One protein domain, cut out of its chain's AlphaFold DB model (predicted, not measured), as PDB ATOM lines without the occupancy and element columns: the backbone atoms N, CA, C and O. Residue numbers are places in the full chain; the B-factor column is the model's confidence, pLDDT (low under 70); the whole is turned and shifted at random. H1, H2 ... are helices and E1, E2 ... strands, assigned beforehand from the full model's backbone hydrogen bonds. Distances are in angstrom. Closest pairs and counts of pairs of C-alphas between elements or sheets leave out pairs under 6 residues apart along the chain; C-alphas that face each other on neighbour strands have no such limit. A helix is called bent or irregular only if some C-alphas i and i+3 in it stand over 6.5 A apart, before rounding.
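What this domain is: This is residues 18 to 115 of the 163 residues of the protein "PF11185 family protein" of Klebsiella sp. OBRC7 (UniProt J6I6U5). A long ribbon of two antiparallel strands, E1 and E4, runs through the middle of a flat, loosely built model, with the helices H1, H2 and H3 following one another on one side and the hairpin of E5 and E6 set off on the other side, without contact with the other named elements. Where E1 ends, the chain turns into the short strand E2, which pairs with E3 and lies between H1 and H4. The printed part has 98 residues, with four named helices and six named strands in the order E1, E2, H1, H2, H3, E3, H4, E4, E5, E6; the class is mixed, helices and strands. There are three sheets of two strands: E1 and E4 antiparallel, E2 and E3 parallel, E5 and E6 antiparallel. The whole is only just loose, close to compact, with a radius of gyration of the C-alphas of 15.5 A and spans of 41 by 40 by 19 A.

Where its parts are: E1 is residues 19 to 25, 19.7 A from first to last C-alpha, and begins at C-alpha 19 at (202.339, 186.751, 191.723). E2 is residues 27 to 29. H1 is residues 34 to 45, 16.6 A long, and H2 is residues 48 to 55, 10.4 A long. H3, residues 58 to 71, is 18.7 A long and begins at C-alpha 58 at (196.000, 169.169, 190.976); it is irregular, with C-alphas 59 and 62 8.6 A apart. E3 is residues 76 to 78. H4, residues 79 to 84, is irregular too, with C-alphas 80 and 83 7.8 A apart. E4 is residues 87 to 93, 19.9 A long. E5 is residues 100 to 105, 16.3 A long, and E6 is residues 108 to 113, 16.7 A long, ending at C-alpha 113 at (200.555, 196.847, 195.973).

How they stand to each other: E1 and E4 are antiparallel neighbours at 165 degrees, with N 22 and O 90 2.9 A apart and N 90 and O 22 2.7 A apart, both within hydrogen-bond range. E1 runs on into E2 across a break of 1 residue, at 54 degrees. E2 and E3 are parallel at 39 degrees, with N 29 and O 77 3.0 A apart, within hydrogen-bond range. They form a strand-helix-strand unit, two parallel neighbour strands with H1, H2 and H3 between them along the chain. The closest C-alphas of E2 and H1 are those of Thr 29 and Ala 37, 6.5 A apart; those of E2 and H4 are Tyr 28 and Asp 79, 4.6 A apart. H1 and H2 are close but not clearly touching, about perpendicular at 76 degrees, with the closest C-alphas, of Phe 45 and Gln 51, 6.8 A apart. H2 and H3 touch as a helical hairpin, opposite ways at a steep tilt of 41 degrees, with the closest C-alphas, of Ile 54 and Gln 64, 6.4 A apart. H1 and H3 are only just apart, 8.4 A at the closest. The closest C-alphas of H3 and E4 are those of Ser 71 and Val 90, 6.5 A apart, and those of E1 and H2 are Phe 22 and Gln 49, 7.8 A apart. E5 and E6 form an antiparallel hairpin at 145 degrees, with N 101 and O 112 2.8 A apart, within hydrogen-bond range; E4 and E5 are apart. Each O i to N i+4 pair is within hydrogen-bond range in H1 and H2, against 8 of 10 in H3 and 0 of 2 in H4, where 2 of 3 O i to N i+3 pairs are.

The domain as a whole: The C-alphas farthest apart, of Val 58 and Asp 106, are 44.9 A apart, while those of His 18 and Ile 115, the first and last printed residues, are 10.6 A apart. The printed part has no cut and no long link; E4 to E5 is a short link of 6 residues, and the other links are tight. The mean pLDDT of the printed part is 85.5, and residues 56 to 62, of which 58 to 62 belong to H3, are under 70.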
ATOM      1  N   HIS A  18     206.208 186.037 193.070       83.81
ATOM      2  CA  HIS A  18     205.164 185.635 194.031       83.81
ATOM      3  C   HIS A  18     203.758 186.072 193.602       83.81
ATOM      4  O   HIS A  18     202.885 186.339 194.434       83.81
ATOM      5  N   TYR A  19     203.576 186.254 192.293       86.75
ATOM      6  CA  TYR A  19     202.339 186.751 191.723       86.75
ATOM      7  C   TYR A  19     201.902 185.901 190.538       86.75
ATOM      8  O   TYR A  19     202.671 185.630 189.617       86.75
ATOM      9  N   GLN A  20     200.613 185.586 190.511       85.56
ATOM     10  CA  GLN A  20     199.939 185.175 189.292       85.56
ATOM     11  C   GLN A  20     199.526 186.425 188.518       85.56
ATOM     12  O   GLN A  20     198.959 187.362 189.086       85.56
ATOM     13  N   VAL A  21     199.807 186.446 187.217       88.50
ATOM     14  CA  VAL A  21     199.497 187.592 186.362       88.50
ATOM     15  C   VAL A  21     198.627 187.155 185.202       88.50
ATOM     16  O   VAL A  21     198.978 186.256 184.444       88.50
ATOM     17  N   PHE A  22     197.506 187.848 185.043       89.38
ATOM     18  CA  PHE A  22     196.610 187.707 183.908       89.38
ATOM     19  C   PHE A  22     196.542 189.042 183.189       89.38
ATOM     20  O   PHE A  22     196.453 190.093 183.822       89.38
ATOM     21  N   LYS A  23     196.552 189.025 181.862       90.50
ATOM     22  CA  LYS A  23     196.380 190.235 181.062       90.50
ATOM     23  C   LYS A  23     195.420 189.969 179.926       90.50
ATOM     24  O   LYS A  23     195.461 188.906 179.308       90.50
ATOM     25  N   ASN A  24     194.536 190.921 179.679       90.38
ATOM     26  CA  ASN A  24     193.586 190.822 178.587       90.38
ATOM     27  C   ASN A  24     192.986 192.190 178.259       90.38
ATOM     28  O   ASN A  24     192.981 193.117 179.077       90.38
ATOM     29  N   ARG A  25     192.415 192.285 177.059       91.88
ATOM     30  CA  ARG A  25     191.451 193.339 176.749       91.88
ATOM     31  C   ARG A  25     190.213 193.171 177.623       91.88
ATOM     32  O   ARG A  25     189.834 192.053 177.972       91.88
ATOM     33  N   VAL A  26     189.590 194.292 177.964       93.81
ATOM     34  CA  VAL A  26     188.314 194.286 178.676       93.81
ATOM     35  C   VAL A  26     187.221 193.712 177.775       93.81
ATOM     36  O   VAL A  26     187.088 194.065 176.604       93.81
ATOM     37  N   LEU A  27     186.443 192.812 178.363       91.75
ATOM     38  CA  LEU A  27     185.278 192.155 177.811       91.75
ATOM     39  C   LEU A  27     184.066 193.052 178.056       91.75
ATOM     40  O   LEU A  27     183.596 193.210 179.186       91.75
ATOM     41  N   TYR A  28     183.586 193.670 176.985       91.19
ATOM     42  CA  TYR A  28     182.447 194.578 177.019       91.19
ATOM     43  C   TYR A  28     181.159 193.803 176.759       91.19
ATOM     44  O   TYR A  28     180.978 193.251 175.674       91.19
ATOM     45  N   THR A  29     180.267 193.757 177.748       90.00
ATOM     46  CA  THR A  29     179.014 192.993 177.668       90.00
ATOM     47  C   THR A  29     177.817 193.810 178.148       90.00
ATOM     48  O   THR A  29     177.956 194.797 178.879       90.00
ATOM     49  N   LYS A  30     176.615 193.414 177.717       89.00
ATOM     50  CA  LYS A  30     175.347 193.910 178.270       89.00
ATOM     51  C   LYS A  30     174.828 192.922 179.311       89.00
ATOM     52  O   LYS A  30     175.213 191.754 179.301       89.00
ATOM     53  N   GLU A  31     173.946 193.384 180.191       82.88
ATOM     54  CA  GLU A  31     173.378 192.568 181.276       82.88
ATOM     55  C   GLU A  31     172.629 191.324 180.766       82.88
ATOM     56  O   GLU A  31     172.590 190.303 181.447       82.88
ATOM     57  N   ASP A  32     172.085 191.378 179.549       84.81
ATOM     58  CA  ASP A  32     171.322 190.312 178.897       84.81
ATOM     59  C   ASP A  32     172.143 189.447 177.916       84.81
ATOM     60  O   ASP A  32     171.655 188.418 177.442       84.81
ATOM     61  N   SER A  33     173.410 189.790 177.646       81.94
ATOM     62  CA  SER A  33     174.303 189.080 176.707       81.94
ATOM     63  C   SER A  33     174.891 187.788 177.293       81.94
ATOM     64  O   SER A  33     176.105 187.627 177.430       81.94
ATOM     65  N   THR A  34     174.021 186.854 177.677       79.88
ATOM     66  CA  THR A  34     174.405 185.631 178.405       79.88
ATOM     67  C   THR A  34     175.293 184.704 177.565       79.88
ATOM     68  O   THR A  34     176.208 184.072 178.093       79.88
ATOM     69  N   VAL A  35     175.046 184.609 176.253       83.69
ATOM     70  CA  VAL A  35     175.793 183.709 175.357       83.69
ATOM     71  C   VAL A  35     177.180 184.267 175.058       83.69
ATOM     72  O   VAL A  35     178.164 183.535 175.134       83.69
ATOM     73  N   GLU A  36     177.272 185.560 174.765       81.81
ATOM     74  CA  GLU A  36     178.527 186.259 174.506       81.81
ATOM     75  C   GLU A  36     179.402 186.242 175.756       81.81
ATOM     76  O   GLU A  36     180.548 185.807 175.690       81.81
ATOM     77  N   ALA A  37     178.839 186.596 176.919       84.56
ATOM     78  CA  ALA A  37     179.557 186.528 178.186       84.56
ATOM     79  C   ALA A  37     180.066 185.106 178.468       84.56
ATOM     80  O   ALA A  37     181.228 184.935 178.828       84.56
ATOM     81  N   ARG A  38     179.244 184.070 178.241       87.19
ATOM     82  CA  ARG A  38     179.680 182.671 178.374       87.19
ATOM     83  C   ARG A  38     180.850 182.349 177.444       87.19
ATOM     84  O   ARG A  38     181.795 181.699 177.883       87.19
ATOM     85  N   ASN A  39     180.785 182.755 176.179       88.31
ATOM     86  CA  ASN A  39     181.846 182.478 175.215       88.31
ATOM     87  C   ASN A  39     183.158 183.153 175.623       88.31
ATOM     88  O   ASN A  39     184.203 182.513 175.556       88.31
ATOM     89  N   GLU A  40     183.100 184.389 176.118       86.88
ATOM     90  CA  GLU A  40     184.277 185.108 176.610       86.88
ATOM     91  C   GLU A  40     184.855 184.479 177.887       86.88
ATOM     92  O   GLU A  40     186.071 184.343 178.020       86.88
ATOM     93  N   ILE A  41     183.997 184.014 178.805       87.62
ATOM     94  CA  ILE A  41     184.423 183.247 179.986       87.62
ATOM     95  C   ILE A  41     185.177 181.986 179.547       87.62
ATOM     96  O   ILE A  41     186.286 181.731 180.013       87.62
ATOM     97  N   LEU A  42     184.600 181.202 178.631       88.44
ATOM     98  CA  LEU A  42     185.236 179.983 178.124       88.44
ATOM     99  C   LEU A  42     186.556 180.292 177.405       88.44
ATOM    100  O   LEU A  42     187.542 179.589 177.613       88.44
ATOM    101  N   ALA A  43     186.595 181.357 176.603       87.81
ATOM    102  CA  ALA A  43     187.802 181.797 175.916       87.81
ATOM    103  C   ALA A  43     188.913 182.185 176.900       87.81
ATOM    104  O   ALA A  43     190.059 181.790 176.696       87.81
ATOM    105  N   PHE A  44     188.582 182.893 177.986       86.31
ATOM    106  CA  PHE A  44     189.531 183.202 179.056       86.31
ATOM    107  C   PHE A  44     190.107 181.929 179.682       86.31
ATOM    108  O   PHE A  44     191.325 181.781 179.758       86.31
ATOM    109  N   PHE A  45     189.251 180.977 180.066       85.56
ATOM    110  CA  PHE A  45     189.715 179.727 180.669       85.56
ATOM    111  C   PHE A  45     190.552 178.874 179.711       85.56
ATOM    112  O   PHE A  45     191.410 178.133 180.174       85.56
ATOM    113  N   HIS A  46     190.366 178.983 178.396       87.62
ATOM    114  CA  HIS A  46     191.182 178.275 177.402       87.62
ATOM    115  C   HIS A  46     192.547 178.922 177.110       87.62
ATOM    116  O   HIS A  46     193.323 178.356 176.339       87.62
ATOM    117  N   GLN A  47     192.873 180.083 177.687       85.25
ATOM    118  CA  GLN A  47     194.179 180.706 177.464       85.25
ATOM    119  C   GLN A  47     195.313 179.826 178.026       85.25
ATOM    120  O   GLN A  47     195.179 179.334 179.148       85.25
ATOM    121  N   PRO A  48     196.453 179.667 177.316       85.00
ATOM    122  CA  PRO A  48     197.551 178.798 177.755       85.00
ATOM    123  C   PRO A  48     198.035 179.095 179.176       85.00
ATOM    124  O   PRO A  48     198.107 178.192 179.996       85.00
ATOM    125  N   GLN A  49     198.239 180.372 179.502       79.44
ATOM    126  CA  GLN A  49     198.641 180.835 180.837       79.44
ATOM    127  C   GLN A  49     197.638 180.469 181.949       79.44
ATOM    128  O   GLN A  49     198.029 180.165 183.074       79.44
ATOM    129  N   VAL A  50     196.335 180.460 181.640       79.69
ATOM    130  CA  VAL A  50     195.284 180.056 182.588       79.69
ATOM    131  C   VAL A  50     195.282 178.539 182.750       79.69
ATOM    132  O   VAL A  50     195.208 178.041 183.868       79.69
ATOM    133  N   GLN A  51     195.429 177.799 181.651       82.75
ATOM    134  CA  GLN A  51     195.538 176.341 181.671       82.75
ATOM    135  C   GLN A  51     196.787 175.862 182.420       82.75
ATOM    136  O   GLN A  51     196.713 174.913 183.195       82.75
ATOM    137  N   GLU A  52     197.927 176.531 182.253       81.00
ATOM    138  CA  GLU A  52     199.145 176.264 183.026       81.00
ATOM    139  C   GLU A  52     198.912 176.472 184.526       81.00
ATOM    140  O   GLU A  52     199.265 175.601 185.321       81.00
ATOM    141  N   ALA A  53     198.240 177.563 184.914       75.31
ATOM    142  CA  ALA A  53     197.890 177.820 186.311       75.31
ATOM    143  C   ALA A  53     196.940 176.756 186.898       75.31
ATOM    144  O   ALA A  53     197.110 176.364 188.051       75.31
ATOM    145  N   ILE A  54     195.977 176.254 186.113       74.38
ATOM    146  CA  ILE A  54     195.079 175.153 186.513       74.38
ATOM    147  C   ILE A  54     195.870 173.856 186.734       74.38
ATOM    148  O   ILE A  54     195.668 173.164 187.730       74.38
ATOM    149  N   ASN A  55     196.780 173.527 185.815       73.31
ATOM    150  CA  ASN A  55     197.485 172.244 185.804       73.31
ATOM    151  C   ASN A  55     198.648 172.160 186.808       73.31
ATOM    152  O   ASN A  55     199.126 171.062 187.092       73.31
ATOM    153  N   ALA A  56     199.115 173.292 187.342       69.81
ATOM    154  CA  ALA A  56     200.269 173.345 188.236       69.81
ATOM    155  C   ALA A  56     200.028 172.726 189.631       69.81
ATOM    156  O   ALA A  56     200.994 172.322 190.275       69.81
ATOM    157  N   ASP A  57     198.778 172.625 190.110       63.50
ATOM    158  CA  ASP A  57     198.476 172.085 191.448       63.50
ATOM    159  C   ASP A  57     197.134 171.329 191.502       63.50
ATOM    160  O   ASP A  57     196.104 171.836 191.953       63.50
ATOM    161  N   VAL A  58     197.167 170.069 191.056       61.78
ATOM    162  CA  VAL A  58     196.000 169.169 190.976       61.78
ATOM    163  C   VAL A  58     195.415 168.826 192.360       61.78
ATOM    164  O   VAL A  58     194.243 168.476 192.460       61.78
ATOM    165  N   MET A  59     196.189 168.944 193.449       64.62
ATOM    166  CA  MET A  59     195.696 168.650 194.808       64.62
ATOM    167  C   MET A  59     194.856 169.778 195.417       64.62
ATOM    168  O   MET A  59     194.102 169.529 196.359       64.62
ATOM    169  N   HIS A  60     194.923 170.988 194.857       67.06
ATOM    170  CA  HIS A  60     194.207 172.168 195.348       67.06
ATOM    171  C   HIS A  60     193.283 172.780 194.288       67.06
ATOM    172  O   HIS A  60     193.094 173.999 194.249       67.06
ATOM    173  N   GLU A  61     192.664 171.935 193.458       68.88
ATOM    174  CA  GLU A  61     191.774 172.328 192.357       68.88
ATOM    175  C   GLU A  61     190.737 173.386 192.777       68.88
ATOM    176  O   GLU A  61     190.580 174.404 192.109       68.88
ATOM    177  N   MET A  62     190.085 173.217 193.935       67.81
ATOM    178  CA  MET A  62     189.069 174.161 194.427       67.81
ATOM    179  C   MET A  62     189.648 175.545 194.778       67.81
ATOM    180  O   MET A  62     189.003 176.570 194.540       67.81
ATOM    181  N   ILE A  63     190.869 175.593 195.322       71.94
ATOM    182  CA  ILE A  63     191.559 176.849 195.654       71.94
ATOM    183  C   ILE A  63     191.958 177.567 194.362       71.94
ATOM    184  O   ILE A  63     191.721 178.769 194.238       71.94
ATOM    185  N   GLN A  64     192.496 176.835 193.383       72.88
ATOM    186  CA  GLN A  64     192.873 177.406 192.088       72.88
ATOM    187  C   GLN A  64     191.652 177.875 191.293       72.88
ATOM    188  O   GLN A  64     191.642 178.999 190.797       72.88
ATOM    189  N   ALA A  65     190.576 177.086 191.253       74.69
ATOM    190  CA  ALA A  65     189.319 177.478 190.621       74.69
ATOM    191  C   ALA A  65     188.763 178.774 191.227       74.69
ATOM    192  O   ALA A  65     188.353 179.675 190.497       74.69
ATOM    193  N   THR A  66     188.815 178.910 192.556       74.06
ATOM    194  CA  THR A  66     188.390 180.133 193.252       74.06
ATOM    195  C   THR A  66     189.274 181.329 192.879       74.06
ATOM    196  O   THR A  66     188.760 182.402 192.565       74.06
ATOM    197  N   ARG A  67     190.604 181.160 192.846       75.75
ATOM    198  CA  ARG A  67     191.548 182.220 192.442       75.75
ATOM    199  C   ARG A  67     191.316 182.682 191.006       75.75
ATOM    200  O   ARG A  67     191.220 183.882 190.755       75.75
ATOM    201  N   LEU A  68     191.148 181.744 190.080       77.56
ATOM    202  CA  LEU A  68     190.870 182.043 188.678       77.56
ATOM    203  C   LEU A  68     189.510 182.720 188.507       77.56
ATOM    204  O   LEU A  68     189.417 183.724 187.801       77.56
ATOM    205  N   ALA A  69     188.484 182.255 189.220       80.81
ATOM    206  CA  ALA A  69     187.182 182.910 189.249       80.81
ATOM    207  C   ALA A  69     187.261 184.353 189.771       80.81
ATOM    208  O   ALA A  69     186.483 185.188 189.326       80.81
ATOM    209  N   HIS A  70     188.206 184.684 190.658       82.00
ATOM    210  CA  HIS A  70     188.448 186.064 191.095       82.00
ATOM    211  C   HIS A  70     189.295 186.892 190.117       82.00
ATOM    212  O   HIS A  70     189.155 188.116 190.094       82.00
ATOM    213  N   SER A  71     190.136 186.263 189.291       85.50
ATOM    214  CA  SER A  71     190.933 186.959 188.265       85.50
ATOM    215  C   SER A  71     190.113 187.467 187.077       85.50
ATOM    216  O   SER A  71     190.523 188.417 186.414       85.50
ATOM    217  N   LEU A  72     188.958 186.849 186.815       88.19
ATOM    218  CA  LEU A  72     188.149 187.101 185.625       88.19
ATOM    219  C   LEU A  72     187.240 188.349 185.707       88.19
ATOM    220  O   LEU A  72     187.224 189.123 184.751       88.19
ATOM    221  N   PRO A  73     186.501 188.615 186.806       90.81
ATOM    222  CA  PRO A  73     185.617 189.776 186.927       90.81
ATOM    223  C   PRO A  73     186.279 191.126 186.620       90.81
ATOM    224  O   PRO A  73     185.634 191.947 185.967       90.81
ATOM    225  N   PRO A  74     187.554 191.373 186.989       92.94
ATOM    226  CA  PRO A  74     188.255 192.582 186.582       92.94
ATOM    227  C   PRO A  74     188.386 192.767 185.072       92.94
ATOM    228  O   PRO A  74     188.758 193.856 184.668       92.94
ATOM    229  N   PHE A  75     188.106 191.781 184.222       93.56
ATOM    230  CA  PHE A  75     188.085 191.967 182.771       93.56
ATOM    231  C   PHE A  75     186.710 192.333 182.224       93.56
ATOM    232  O   PHE A  75     186.642 192.737 181.074       93.56
ATOM    233  N   PHE A  76     185.628 192.260 183.000       92.44
ATOM    234  CA  PHE A  76     184.296 192.620 182.513       92.44
ATOM    235  C   PHE A  76     183.985 194.105 182.716       92.44
ATOM    236  O   PHE A  76     184.316 194.709 183.743       92.44
ATOM    237  N   LYS A  77     183.313 194.700 181.729       93.00
ATOM    238  CA  LYS A  77     182.753 196.051 181.815       93.00
ATOM    239  C   LYS A  77     181.465 196.143 181.002       93.00
ATOM    240  O   LYS A  77     181.271 195.412 180.036       93.00
ATOM    241  N   ASN A  78     180.587 197.062 181.387       92.69
ATOM    242  CA  ASN A  78     179.379 197.340 180.622       92.69
ATOM    243  C   ASN A  78     179.728 197.896 179.224       92.69
ATOM    244  O   ASN A  78     180.605 198.755 179.097       92.69
ATOM    245  N   ASP A  79     179.023 197.428 178.190       92.31
ATOM    246  CA  ASP A  79     179.210 197.817 176.780       92.31
ATOM    247  C   ASP A  79     179.089 199.334 176.528       92.31
ATOM    248  O   ASP A  79     179.726 199.865 175.622       92.31
ATOM    249  N   GLY A  80     178.381 200.074 177.385       93.12
ATOM    250  CA  GLY A  80     178.317 201.539 177.334       93.12
ATOM    251  C   GLY A  80     179.670 202.249 177.503       93.12
ATOM    252  O   GLY A  80     179.779 203.424 177.167       93.12
ATOM    253  N   PHE A  81     180.710 201.550 177.970       94.00
ATOM    254  CA  PHE A  81     182.074 202.078 178.122       94.00
ATOM    255  C   PHE A  81     183.049 201.572 177.051       94.00
ATOM    256  O   PHE A  81     184.266 201.703 177.202       94.00
ATOM    257  N   LYS A  82     182.544 200.970 175.970       92.56
ATOM    258  CA  LYS A  82     183.368 200.365 174.915       92.56
ATOM    259  C   LYS A  82     184.341 201.341 174.255       92.56
ATOM    260  O   LYS A  82     185.396 200.918 173.790       92.56
ATOM    261  N   GLU A  83     184.035 202.636 174.245       91.25
ATOM    262  CA  GLU A  83     184.932 203.671 173.713       91.25
ATOM    263  C   GLU A  83     186.274 203.759 174.458       91.25
ATOM    264  O   GLU A  83     187.257 204.211 173.879       91.25
ATOM    265  N   GLU A  84     186.355 203.290 175.708       90.25
ATOM    266  CA  GLU A  84     187.595 203.342 176.491       90.25
ATOM    267  C   GLU A  84     188.668 202.357 176.007       90.25
ATOM    268  O   GLU A  84     189.848 202.588 176.261       90.25
ATOM    269  N   GLN A  85     188.272 201.288 175.297       91.25
ATOM    270  CA  GLN A  85     189.178 200.279 174.726       91.25
ATOM    271  C   GLN A  85     190.243 199.790 175.726       91.25
ATOM    272  O   GLN A  85     191.436 199.731 175.425       91.25
ATOM    273  N   GLU A  86     189.805 199.462 176.941       93.69
ATOM    274  CA  GLU A  86     190.702 199.157 178.046       93.69
ATOM    275  C   GLU A  86     191.470 197.844 177.846       93.69
ATOM    276  O   GLU A  86     190.938 196.820 177.401       93.69
ATOM    277  N   PHE A  87     192.723 197.867 178.287       92.44
ATOM    278  CA  PHE A  87     193.549 196.692 178.515       92.44
ATOM    279  C   PHE A  87     193.907 196.642 179.997       92.44
ATOM    280  O   PHE A  87     194.327 197.652 180.565       92.44
ATOM    281  N   ARG A  88     193.722 195.487 180.637       93.56
ATOM    282  CA  ARG A  88     193.967 195.319 182.072       93.56
ATOM    283  C   ARG A  88     195.033 194.262 182.314       93.56
ATOM    284  O   ARG A  88     195.123 193.266 181.602       93.56
ATOM    285  N   MET A  89     195.815 194.493 183.361       91.69
ATOM    286  CA  MET A  89     196.687 193.502 183.979       91.69
ATOM    287  C   MET A  89     196.161 193.260 185.391       91.69
ATOM    288  O   MET A  89     195.990 194.200 186.167       91.69
ATOM    289  N   VAL A  90     195.874 192.006 185.707       91.12
ATOM    290  CA  VAL A  90     195.404 191.543 187.008       91.12
ATOM    291  C   VAL A  90     196.554 190.795 187.656       91.12
ATOM    292  O   VAL A  90     197.025 189.794 187.124       91.12
ATOM    293  N   ILE A  91     197.013 191.310 188.791       88.88
ATOM    294  CA  ILE A  91     198.167 190.792 189.522       88.88
ATOM    295  C   ILE A  91     197.652 190.291 190.864       88.88
ATOM    296  O   ILE A  91     197.176 191.078 191.684       88.88
ATOM    297  N   LEU A  92     197.698 188.975 191.054       86.12
ATOM    298  CA  LEU A  92     197.196 188.298 192.241       86.12
ATOM    299  C   LEU A  92     198.377 187.780 193.068       86.12
ATOM    300  O   LEU A  92     199.139 186.961 192.557       86.12
ATOM    301  N   PRO A  93     198.552 188.240 194.319       84.31
ATOM    302  CA  PRO A  93     199.571 187.688 195.202       84.31
ATOM    303  C   PRO A  93     199.227 186.247 195.593       84.31
ATOM    304  O   PRO A  93     198.053 185.903 195.761       84.31
ATOM    305  N   ASP A  94     200.252 185.420 195.798       78.38
ATOM    306  CA  ASP A  94     200.082 184.025 196.228       78.38
ATOM    307  C   ASP A  94     199.394 183.897 197.596       78.38
ATOM    308  O   ASP A  94     198.717 182.896 197.863       78.38
ATOM    309  N   SER A  95     199.535 184.914 198.448       79.50
ATOM    310  CA  SER A  95     198.901 185.012 199.760       79.50
ATOM    311  C   SER A  95     197.999 186.253 199.851       79.50
ATOM    312  O   SER A  95     198.422 187.356 199.487       79.50
ATOM    313  N   PRO A  96     196.760 186.122 200.362       73.44
ATOM    314  CA  PRO A  96     195.891 187.266 200.604       73.44
ATOM    315  C   PRO A  96     196.563 188.303 201.511       73.44
ATOM    316  O   PRO A  96     197.132 187.963 202.546       73.44
ATOM    317  N   PHE A  97     196.436 189.581 201.150       78.75
ATOM    318  CA  PHE A  97     196.914 190.743 201.920       78.75
ATOM    319  C   PHE A  97     198.439 190.907 202.043       78.75
ATOM    320  O   PHE A  97     198.892 191.924 202.572       78.75
ATOM    321  N   GLU A  98     199.238 189.973 201.526       82.62
ATOM    322  CA  GLU A  98     200.693 190.105 201.524       82.62
ATOM    323  C   GLU A  98     201.137 191.292 200.656       82.62
ATOM    324  O   GLU A  98     200.653 191.497 199.543       82.62
ATOM    325  N   GLY A  99     202.032 192.127 201.192       84.38
ATOM    326  CA  GLY A  99     202.545 193.306 200.487       84.38
ATOM    327  C   GLY A  99     201.527 194.436 200.270       84.38
ATOM    328  O   GLY A  99     201.854 195.424 199.604       84.38
ATOM    329  N   VAL A 100     200.313 194.338 200.831       90.69
ATOM    330  CA  VAL A 100     199.301 195.398 200.732       90.69
ATOM    331  C   VAL A 100     199.704 196.589 201.597       90.69
ATOM    332  O   VAL A 100     199.864 196.498 202.810       90.69
ATOM    333  N   ASN A 101     199.844 197.731 200.937       93.69
ATOM    334  CA  ASN A 101     200.077 199.033 201.535       93.69
ATOM    335  C   ASN A 101     198.797 199.867 201.471       93.69
ATOM    336  O   ASN A 101     197.875 199.551 200.722       93.69
ATOM    337  N   PHE A 102     198.750 200.965 202.223       95.06
ATOM    338  CA  PHE A 102     197.598 201.861 202.236       95.06
ATOM    339  C   PHE A 102     198.029 203.307 202.046       95.06
ATOM    340  O   PHE A 102     198.975 203.775 202.677       95.06
ATOM    341  N   ARG A 103     197.331 204.019 201.159       95.19
ATOM    342  CA  ARG A 103     197.491 205.463 200.968       95.19
ATOM    343  C   ARG A 103     196.203 206.171 201.344       95.19
ATOM    344  O   ARG A 103     195.120 205.629 201.144       95.19
ATOM    345  N   VAL A 104     196.330 207.388 201.855       96.19
ATOM    346  CA  VAL A 104     195.187 208.247 202.173       96.19
ATOM    347  C   VAL A 104     194.970 209.233 201.028       96.19
ATOM    348  O   VAL A 104     195.934 209.794 200.506       96.19
ATOM    349  N   ASN A 105     193.717 209.445 200.638       93.25
ATOM    350  CA  ASN A 105     193.296 210.568 199.804       93.25
ATOM    351  C   ASN A 105     191.967 211.152 200.316       93.25
ATOM    352  O   ASN A 105     191.429 210.693 201.323       93.25
ATOM    353  N   ASP A 106     191.413 212.128 199.597       92.62
ATOM    354  CA  ASP A 106     190.140 212.777 199.950       92.62
ATOM    355  C   ASP A 106     188.948 211.801 200.018       92.62
ATOM    356  O   ASP A 106     187.918 212.111 200.610       92.62
ATOM    357  N   SER A 107     189.076 210.614 199.419       88.25
ATOM    358  CA  SER A 107     188.065 209.550 199.416       88.25
ATOM    359  C   SER A 107     188.292 208.490 200.504       88.25
ATOM    360  O   SER A 107     187.502 207.554 200.606       88.25
ATOM    361  N   GLY A 108     189.344 208.623 201.321       93.06
ATOM    362  CA  GLY A 108     189.643 207.741 202.449       93.06
ATOM    363  C   GLY A 108     190.917 206.909 202.280       93.06
ATOM    364  O   GLY A 108     191.919 207.366 201.727       93.06
ATOM    365  N   LEU A 109     190.894 205.691 202.831       95.44
ATOM    366  CA  LEU A 109     192.030 204.768 202.864       95.44
ATOM    367  C   LEU A 109     191.964 203.794 201.678       95.44
ATOM    368  O   LEU A 109     191.033 202.998 201.580       95.44
ATOM    369  N   ILE A 110     192.959 203.840 200.791       94.25
ATOM    370  CA  ILE A 110     193.002 203.044 199.559       94.25
ATOM    371  C   ILE A 110     194.136 202.013 199.639       94.25
ATOM    372  O   ILE A 110     195.299 202.418 199.761       94.25
ATOM    373  N   PRO A 111     193.838 200.705 199.528       92.19
ATOM    374  CA  PRO A 111     194.863 199.671 199.449       92.19
ATOM    375  C   PRO A 111     195.593 199.703 198.098       92.19
ATOM    376  O   PRO A 111     194.997 199.997 197.060       92.19
ATOM    377  N   TYR A 112     196.885 199.380 198.094       92.88
ATOM    378  CA  TYR A 112     197.688 199.226 196.882       92.88
ATOM    379  C   TYR A 112     198.849 198.245 197.085       92.88
ATOM    380  O   TYR A 112     199.313 198.039 198.203       92.88
ATOM    381  N   LEU A 113     199.342 197.667 195.990       90.94
ATOM    382  CA  LEU A 113     200.555 196.847 195.973       90.94
ATOM    383  C   LEU A 113     201.732 197.665 195.436       90.94
ATOM    384  O   LEU A 113     201.560 198.516 194.560       90.94
ATOM    385  N   ILE A 114     202.929 197.396 195.955       92.31
ATOM    386  CA  ILE A 114     204.180 197.919 195.399       92.31
ATOM    387  C   ILE A 114     204.826 196.800 194.597       92.31
ATOM    388  O   ILE A 114     205.274 195.809 195.166       92.31
ATOM    389  N   ILE A 115     204.904 196.989 193.283       92.00
ATOM    390  CA  ILE A 115     205.575 196.059 192.379       92.00
ATOM    391  C   ILE A 115     206.888 196.698 191.964       92.00
ATOM    392  O   ILE A 115     206.908 197.800 191.410       92.00
TER     393      ILE A 115